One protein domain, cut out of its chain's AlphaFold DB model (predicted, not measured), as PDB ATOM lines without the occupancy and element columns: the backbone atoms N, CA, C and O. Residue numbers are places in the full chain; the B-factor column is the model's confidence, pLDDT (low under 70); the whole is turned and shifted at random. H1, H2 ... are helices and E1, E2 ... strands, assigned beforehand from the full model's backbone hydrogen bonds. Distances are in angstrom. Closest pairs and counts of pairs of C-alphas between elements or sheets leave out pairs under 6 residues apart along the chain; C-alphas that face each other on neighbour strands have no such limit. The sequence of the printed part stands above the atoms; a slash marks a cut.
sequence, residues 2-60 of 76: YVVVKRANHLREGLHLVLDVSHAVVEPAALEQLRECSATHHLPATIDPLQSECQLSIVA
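What this domain is: This is residues 2 to 60 of the 76 residues of an uncharacterized protein of Arthrobacter sp. ov407 (UniProt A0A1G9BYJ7). Two parallel strands, E1 and E2, lie side by side as a narrow ribbon, and the longer helix H2 packs on E2, running back at a slant against the strands' direction. The short helix H1 lies nearer to E1, near the strands' beginnings, and residues 41 to 54 form a long loop with no named element. The printed part has 59 residues, with two named helices and two named strands in the order H1, E1, H2, E2, and its class is mixed, helices and strands. It is compact, with a radius of gyration of the C-alphas of 11.1 A, and spans 29 by 20 by 17 A.

How they stand to each other: H1, residues 2 to 11, has its closest C-alphas to E1, residues 16 to 20, at Val 5 and Leu 17, 7.2 A apart. E1 and E2, residues 55 to 59, are parallel neighbours at 19 degrees; N 17 and O 55, 2.9 A, and N 57 and O 17, 2.8 A, are within hydrogen-bond range. H2, residues 28 to 40, has its closest C-alphas to E2 at Ser 38 and Leu 56, 4.9 A apart. E1, H2 and E2 form a strand-helix-strand unit, two parallel neighbour strands with a helix between them in the chain, and its crossover is right-handed. H1 and H2 are apart. In both helices every O i to N i+4 pair is within hydrogen-bond range.

Where its parts are: H1 begins at C-alpha 2 (-52.130, 15.314, 230.619) and is 14.4 A long from first to last C-alpha. E1 measures 12.9 A, H2 18.3 A and E2 13.8 A, each from first to last C-alpha. E2 ends at C-alpha 59 (-57.566, 3.213, 223.074).

The domain as a whole: The two C-alphas farthest apart are those of His 23 and Leu 50, 31.8 A. The printed part has no cut. The link from H2 to E2 is long, with 14 residues. Mean pLDDT of the printed part is 91.2, and no printed residue is under 70.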
ATOM      1  N   TYR A   2     -51.972  13.995 231.257       86.75
ATOM      2  CA  TYR A   2     -52.130  15.314 230.619       86.75
ATOM      3  C   TYR A   2     -50.845  16.128 230.386       86.75
ATOM      4  O   TYR A   2     -50.717  16.779 229.357       86.75
ATOM      5  N   VAL A   3     -49.857  16.053 231.284       87.25
ATOM      6  CA  VAL A   3     -48.564  16.744 231.096       87.25
ATOM      7  C   VAL A   3     -47.817  16.246 229.853       87.25
ATOM      8  O   VAL A   3     -47.160  17.039 229.183       87.25
ATOM      9  N   VAL A   4     -47.925  14.953 229.525       86.69
ATOM     10  CA  VAL A   4     -47.313  14.377 228.316       86.69
ATOM     11  C   VAL A   4     -47.987  14.950 227.076       86.69
ATOM     12  O   VAL A   4     -47.295  15.437 226.189       86.69
ATOM     13  N   VAL A   5     -49.324  14.978 227.068       88.00
ATOM     14  CA  VAL A   5     -50.116  15.544 225.967       88.00
ATOM     15  C   VAL A   5     -49.774  17.018 225.748       88.00
ATOM     16  O   VAL A   5     -49.432  17.411 224.637       88.00
ATOM     17  N   LYS A   6     -49.746  17.814 226.824       89.00
ATOM     18  CA  LYS A   6     -49.394  19.239 226.763       89.00
ATOM     19  C   LYS A   6     -48.004  19.465 226.173       89.00
ATOM     20  O   LYS A   6     -47.818  20.316 225.312       89.00
ATOM     21  N   ARG A   7     -47.009  18.709 226.645       89.00
ATOM     22  CA  ARG A   7     -45.629  18.845 226.160       89.00
ATOM     23  C   ARG A   7     -45.508  18.445 224.699       89.00
ATOM     24  O   ARG A   7     -44.862  19.160 223.950       89.00
ATOM     25  N   ALA A   8     -46.134  17.343 224.302       87.62
ATOM     26  CA  ALA A   8     -46.125  16.892 222.920       87.62
ATOM     27  C   ALA A   8     -46.761  17.918 221.970       87.62
ATOM     28  O   ALA A   8     -46.192  18.178 220.913       87.62
ATOM     29  N   ASN A   9     -47.848  18.575 222.386       84.12
ATOM     30  CA  ASN A   9     -48.465  19.644 221.601       84.12
ATOM     31  C   ASN A   9     -47.521  20.843 221.391       84.12
ATOM     32  O   ASN A   9     -47.449  21.404 220.305       84.12
ATOM     33  N   HIS A  10     -46.725  21.200 222.406       85.44
ATOM     34  CA  HIS A  10     -45.724  22.267 222.285       85.44
ATOM     35  C   HIS A  10     -44.472  21.877 221.488       85.44
ATOM     36  O   HIS A  10     -43.723  22.758 221.075       85.44
ATOM     37  N   LEU A  11     -44.199  20.581 221.300       86.94
ATOM     38  CA  LEU A  11     -43.053  20.139 220.502       86.94
ATOM     39  C   LEU A  11     -43.288  20.378 219.011       86.94
ATOM     40  O   LEU A  11     -42.344  20.701 218.288       86.94
ATOM     41  N   ARG A  12     -44.525  20.182 218.544       83.00
ATOM     42  CA  ARG A  12     -44.908  20.398 217.151       83.00
ATOM     43  C   ARG A  12     -46.413  20.590 217.040       83.00
ATOM     44  O   ARG A  12     -47.178  19.735 217.479       83.00
ATOM     45  N   GLU A  13     -46.814  21.654 216.358       78.25
ATOM     46  CA  GLU A  13     -48.217  21.880 216.022       78.25
ATOM     47  C   GLU A  13     -48.780  20.725 215.174       78.25
ATOM     48  O   GLU A  13     -48.108  20.181 214.284       78.25
ATOM     49  N   GLY A  14     -50.023  20.342 215.479       77.81
ATOM     50  CA  GLY A  14     -50.758  19.298 214.762       77.81
ATOM     51  C   GLY A  14     -50.293  17.867 215.044       77.81
ATOM     52  O   GLY A  14     -50.614  16.967 214.270       77.81
ATOM     53  N   LEU A  15     -49.521  17.628 216.110       88.12
ATOM     54  CA  LEU A  15     -49.151  16.271 216.501       88.12
ATOM     55  C   LEU A  15     -50.389  15.509 217.001       88.12
ATOM     56  O   LEU A  15     -51.026  15.918 217.971       88.12
ATOM     57  N   HIS A  16     -50.698  14.378 216.369       91.06
ATOM     58  CA  HIS A  16     -51.742  13.472 216.843       91.06
ATOM     59  C   HIS A  16     -51.173  12.481 217.854       91.06
ATOM     60  O   HIS A  16     -50.182  11.796 217.591       91.06
ATOM     61  N   LEU A  17     -51.795  12.418 219.028       92.00
ATOM     62  CA  LEU A  17     -51.395  11.541 220.120       92.00
ATOM     63  C   LEU A  17     -52.396  10.410 220.289       92.00
ATOM     64  O   LEU A  17     -53.593  10.640 220.445       92.00
ATOM     65  N   VAL A  18     -51.879   9.187 220.359       94.12
ATOM     66  CA  VAL A  18     -52.663   8.002 220.699       94.12
ATOM     67  C   VAL A  18     -52.216   7.511 222.072       94.12
ATOM     68  O   VAL A  18     -51.066   7.116 222.256       94.12
ATOM     69  N   LEU A  19     -53.122   7.561 223.045       92.12
ATOM     70  CA  LEU A  19     -52.926   6.981 224.370       92.12
ATOM     71  C   LEU A  19     -53.569   5.599 224.394       92.12
ATOM     72  O   LEU A  19     -54.793   5.479 224.485       92.12
ATOM     73  N   ASP A  20     -52.738   4.564 224.328       93.56
ATOM     74  CA  ASP A  20     -53.190   3.193 224.520       93.56
ATOM     75  C   ASP A  20     -53.153   2.819 226.002       93.56
ATOM     76  O   ASP A  20     -52.094   2.715 226.622       93.56
ATOM     77  N   VAL A  21     -54.343   2.659 226.573       91.69
ATOM     78  CA  VAL A  21     -54.560   2.230 227.954       91.69
ATOM     79  C   VAL A  21     -55.335   0.913 228.011       91.69
ATOM     80  O   VAL A  21     -55.831   0.549 229.071       91.69
ATOM     81  N   SER A  22     -55.418   0.172 226.902       92.81
ATOM     82  CA  SER A  22     -56.177  -1.082 226.790       92.81
ATOM     83  C   SER A  22     -55.750  -2.161 227.791       92.81
ATOM     84  O   SER A  22     -56.569  -2.965 228.230       92.81
ATOM     85  N   HIS A  23     -54.480  -2.135 228.198       91.12
ATOM     86  CA  HIS A  23     -53.882  -3.064 229.158       91.12
ATOM     87  C   HIS A  23     -53.634  -2.448 230.545       91.12
ATOM     88  O   HIS A  23     -52.980  -3.063 231.386       91.12
ATOM     89  N   ALA A  24     -54.136  -1.235 230.798       89.81
ATOM     90  CA  ALA A  24     -53.965  -0.539 232.067       89.81
ATOM     91  C   ALA A  24     -55.213  -0.650 232.954       89.81
ATOM     92  O   ALA A  24     -56.346  -0.677 232.478       89.81
ATOM     93  N   VAL A  25     -55.002  -0.644 234.273       89.69
ATOM     94  CA  VAL A  25     -56.081  -0.419 235.243       89.69
ATOM     95  C   VAL A  25     -56.239   1.087 235.409       89.69
ATOM     96  O   VAL A  25     -55.363   1.750 235.962       89.69
ATOM     97  N   VAL A  26     -57.345   1.625 234.904       87.81
ATOM     98  CA  VAL A  26     -57.660   3.056 234.953       87.81
ATOM     99  C   VAL A  26     -58.964   3.237 235.714       87.81
ATOM    100  O   VAL A  26     -59.927   2.504 235.491       87.81
ATOM    101  N   GLU A  27     -58.996   4.205 236.625       92.56
ATOM    102  CA  GLU A  27     -60.232   4.577 237.307       92.56
ATOM    103  C   GLU A  27     -61.279   5.055 236.279       92.56
ATOM    104  O   GLU A  27     -60.928   5.844 235.397       92.56
ATOM    105  N   PRO A  28     -62.555   4.634 236.377       91.44
ATOM    106  CA  PRO A  28     -63.580   5.006 235.401       91.44
ATOM    107  C   PRO A  28     -63.702   6.518 235.183       91.44
ATOM    108  O   PRO A  28     -63.714   6.966 234.041       91.44
ATOM    109  N   ALA A  29     -63.688   7.305 236.265       91.38
ATOM    110  CA  ALA A  29     -63.747   8.764 236.192       91.38
ATOM    111  C   ALA A  29     -62.538   9.366 235.453       91.38
ATOM    112  O   ALA A  29     -62.682  10.295 234.664       91.38
ATOM    113  N   ALA A  30     -61.339   8.809 235.650       91.62
ATOM    114  CA  ALA A  30     -60.148   9.254 234.933       91.62
ATOM    115  C   ALA A  30     -60.220   8.905 233.436       91.62
ATOM    116  O   ALA A  30     -59.805   9.702 232.593       91.62
ATOM    117  N   LEU A  31     -60.761   7.731 233.087       93.88
ATOM    118  CA  LEU A  31     -60.977   7.340 231.693       93.88
ATOM    119  C   LEU A  31     -62.016   8.240 231.010       93.88
ATOM    120  O   LEU A  31     -61.834   8.612 229.852       93.88
ATOM    121  N   GLU A  32     -63.076   8.610 231.720       94.50
ATOM    122  CA  GLU A  32     -64.105   9.526 231.230       94.50
ATOM    123  C   GLU A  32     -63.530  10.918 230.943       94.50
ATOM    124  O   GLU A  32     -63.712  11.434 229.843       94.50
ATOM    125  N   GLN A  33     -62.705  11.460 231.843       93.88
ATOM    126  CA  GLN A  33     -62.005  12.722 231.590       93.88
ATOM    127  C   GLN A  33     -61.058  12.640 230.382       93.88
ATOM    128  O   GLN A  33     -60.936  13.593 229.615       93.88
ATOM    129  N   LEU A  34     -60.366  11.513 230.177       93.38
ATOM    130  CA  LEU A  34     -59.529  11.312 228.986       93.38
ATOM    131  C   LEU A  34     -60.365  11.273 227.698       93.38
ATOM    132  O   LEU A  34     -59.951  11.842 226.686       93.38
ATOM    133  N   ARG A  35     -61.540  10.631 227.736       94.62
ATOM    134  CA  ARG A  35     -62.498  10.611 226.619       94.62
ATOM    135  C   ARG A  35     -63.035  12.013 226.323       94.62
ATOM    136  O   ARG A  35     -63.097  12.389 225.158       94.62
ATOM    137  N   GLU A  36     -63.338  12.804 227.348       95.62
ATOM    138  CA  GLU A  36     -63.768  14.197 227.193       95.62
ATOM    139  C   GLU A  36     -62.684  15.060 226.535       95.62
ATOM    140  O   GLU A  36     -62.969  15.804 225.597       95.62
ATOM    141  N   CYS A  37     -61.421  14.904 226.943       95.19
ATOM    142  CA  CYS A  37     -60.306  15.611 226.306       95.19
ATOM    143  C   CYS A  37     -60.168  15.237 224.821       95.19
ATOM    144  O   CYS A  37     -59.910  16.094 223.982       95.19
ATOM    145  N   SER A  38     -60.354  13.954 224.492       95.06
ATOM    146  CA  SER A  38     -60.324  13.468 223.109       95.06
ATOM    147  C   SER A  38     -61.479  14.031 222.277       95.06
ATOM    148  O   SER A  38     -61.265  14.429 221.140       95.06
ATOM    149  N   ALA A  39     -62.684  14.116 222.847       95.81
ATOM    150  CA  ALA A  39     -63.857  14.643 222.152       95.81
ATOM    151  C   ALA A  39     -63.794  16.164 221.946       95.81
ATOM    152  O   ALA A  39     -64.181  16.670 220.895       95.81
ATOM    153  N   THR A  40     -63.317  16.895 222.953       95.81
ATOM    154  CA  THR A  40     -63.252  18.361 222.921       95.81
ATOM    155  C   THR A  40     -61.994  18.886 222.243       95.81
ATOM    156  O   THR A  40     -61.971  20.063 221.904       95.81
ATOM    157  N   HIS A  41     -60.973  18.049 222.038       94.88
ATOM    158  CA  HIS A  41     -59.633  18.444 221.588       94.88
ATOM    159  C   HIS A  41     -58.934  19.438 222.524       94.88
ATOM    160  O   HIS A  41     -58.028  20.159 222.117       94.88
ATOM    161  N   HIS A  42     -59.323  19.464 223.797       95.00
ATOM    162  CA  HIS A  42     -58.747  20.360 224.789       95.00
ATOM    163  C   HIS A  42     -58.393  19.598 226.057       95.00
ATOM    164  O   HIS A  42     -59.065  18.655 226.474       95.00
ATOM    165  N   LEU A  43     -57.306  20.024 226.690       94.50
ATOM    166  CA  LEU A  43     -56.970  19.569 228.031       94.50
ATOM    167  C   LEU A  43     -57.803  20.327 229.074       94.50
ATOM    168  O   LEU A  43     -58.236  21.453 228.814       94.50
ATOM    169  N   PRO A  44     -57.962  19.776 230.292       94.50
ATOM    170  CA  PRO A  44     -58.643  20.487 231.364       94.50
ATOM    171  C   PRO A  44     -57.969  21.837 231.630       94.50
ATOM    172  O   PRO A  44     -56.739  21.924 231.624       94.50
ATOM    173  N   ALA A  45     -58.753  22.874 231.934       94.25
ATOM    174  CA  ALA A  45     -58.242  24.232 232.161       94.25
ATOM    175  C   ALA A  45     -57.195  24.322 233.283       94.25
ATOM    176  O   ALA A  45     -56.281  25.141 233.231       94.25
ATOM    177  N   THR A  46     -57.277  23.438 234.279       93.50
ATOM    178  CA  THR A  46     -56.274  23.324 235.348       93.50
ATOM    179  C   THR A  46     -54.910  22.848 234.846       93.50
ATOM    180  O   THR A  46     -53.892  23.136 235.472       93.50
ATOM    181  N   ILE A  47     -54.868  22.133 233.719       92.62
ATOM    182  CA  ILE A  47     -53.637  21.658 233.083       92.62
ATOM    183  C   ILE A  47     -53.182  22.614 231.984       92.62
ATOM    184  O   ILE A  47     -51.986  22.915 231.881       92.62
ATOM    185  N   ASP A  48     -54.113  23.086 231.158       92.38
ATOM    186  CA  ASP A  48     -53.834  24.080 230.133       92.38
ATOM    187  C   ASP A  48     -54.793  25.275 230.185       92.38
ATOM    188  O   ASP A  48     -55.832  25.263 229.525       92.38
ATOM    189  N   PRO A  49     -54.438  26.336 230.932       92.44
ATOM    190  CA  PRO A  49     -55.282  27.524 231.057       92.44
ATOM    191  C   PRO A  49     -55.520  28.254 229.735       92.44
ATOM    192  O   PRO A  49     -56.514  28.957 229.600       92.44
ATOM    193  N   LEU A  50     -54.609  28.095 228.768       91.75
ATOM    194  CA  LEU A  50     -54.730  28.704 227.444       91.75
ATOM    195  C   LEU A  50     -55.718  27.966 226.539       91.75
ATOM    196  O   LEU A  50     -56.049  28.495 225.486       91.75
ATOM    197  N   GLN A  51     -56.188  26.782 226.957       92.50
ATOM    198  CA  GLN A  51     -57.100  25.941 226.183       92.50
ATOM    199  C   GLN A  51     -56.604  25.782 224.742       92.50
ATOM    200  O   GLN A  51     -57.321  26.052 223.784       92.50
ATOM    201  N   SER A  52     -55.344  25.371 224.600       91.50
ATOM    202  CA  SER A  52     -54.754  25.104 223.294       91.50
ATOM    203  C   SER A  52     -55.405  23.862 222.693       91.50
ATOM    204  O   SER A  52     -55.565  22.852 223.387       91.50
ATOM    205  N   GLU A  53     -55.728  23.912 221.403       92.56
ATOM    206  CA  GLU A  53     -56.223  22.744 220.678       92.56
ATOM    207  C   GLU A  53     -55.143  21.649 220.649       92.56
ATOM    208  O   GLU A  53     -53.960  21.921 220.419       92.56
ATOM    209  N   CYS A  54     -55.536  20.400 220.896       91.12
ATOM    210  CA  CYS A  54     -54.667  19.234 220.831       91.12
ATOM    211  C   CYS A  54     -55.401  18.036 220.223       91.12
ATOM    212  O   CYS A  54     -56.569  17.775 220.512       91.12
ATOM    213  N   GLN A  55     -54.700  17.267 219.393       92.75
ATOM    214  CA  GLN A  55     -55.276  16.079 218.774       92.75
ATOM    215  C   GLN A  55     -54.951  14.843 219.611       92.75
ATOM    216  O   GLN A  55     -53.798  14.415 219.692       92.75
ATOM    217  N   LEU A  56     -55.977  14.257 220.228       92.81
ATOM    218  CA  LEU A  56     -55.838  13.130 221.144       92.81
ATOM    219  C   LEU A  56     -56.849  12.026 220.828       92.81
ATOM    220  O   LEU A  56     -58.038  12.290 220.663       92.81
ATOM    221  N   SER A  57     -56.395  10.775 220.831       94.31
ATOM    222  CA  SER A  57     -57.241   9.582 220.751       94.31
ATOM    223  C   SER A  57     -56.903   8.595 221.863       94.31
ATOM    224  O   SER A  57     -55.737   8.417 222.219       94.31
ATOM    225  N   ILE A  58     -57.932   7.945 222.411       94.38
ATOM    226  CA  ILE A  58     -57.806   7.002 223.528       94.38
ATOM    227  C   ILE A  58     -58.172   5.597 223.051       94.38
ATOM    228  O   ILE A  58     -59.298   5.370 222.612       94.38
ATOM    229  N   VAL A  59     -57.254   4.643 223.201       94.88
ATOM    230  CA  VAL A  59     -57.566   3.213 223.074       94.88
ATOM    231  C   VAL A  59     -57.848   2.690 224.479       94.88
ATOM    232  O   VAL A  59     -56.943   2.552 225.301       94.88
ATOM    233  N   ALA A  60     -59.129   2.500 224.789       88.19
ATOM    234  CA  ALA A  60     -59.597   2.144 226.127       88.19
ATOM    235  C   ALA A  60     -59.565   0.621 226.374       88.19
ATOM    236  O   ALA A  60     -59.623  -0.148 225.411       88.19
TER     237      ALA A  60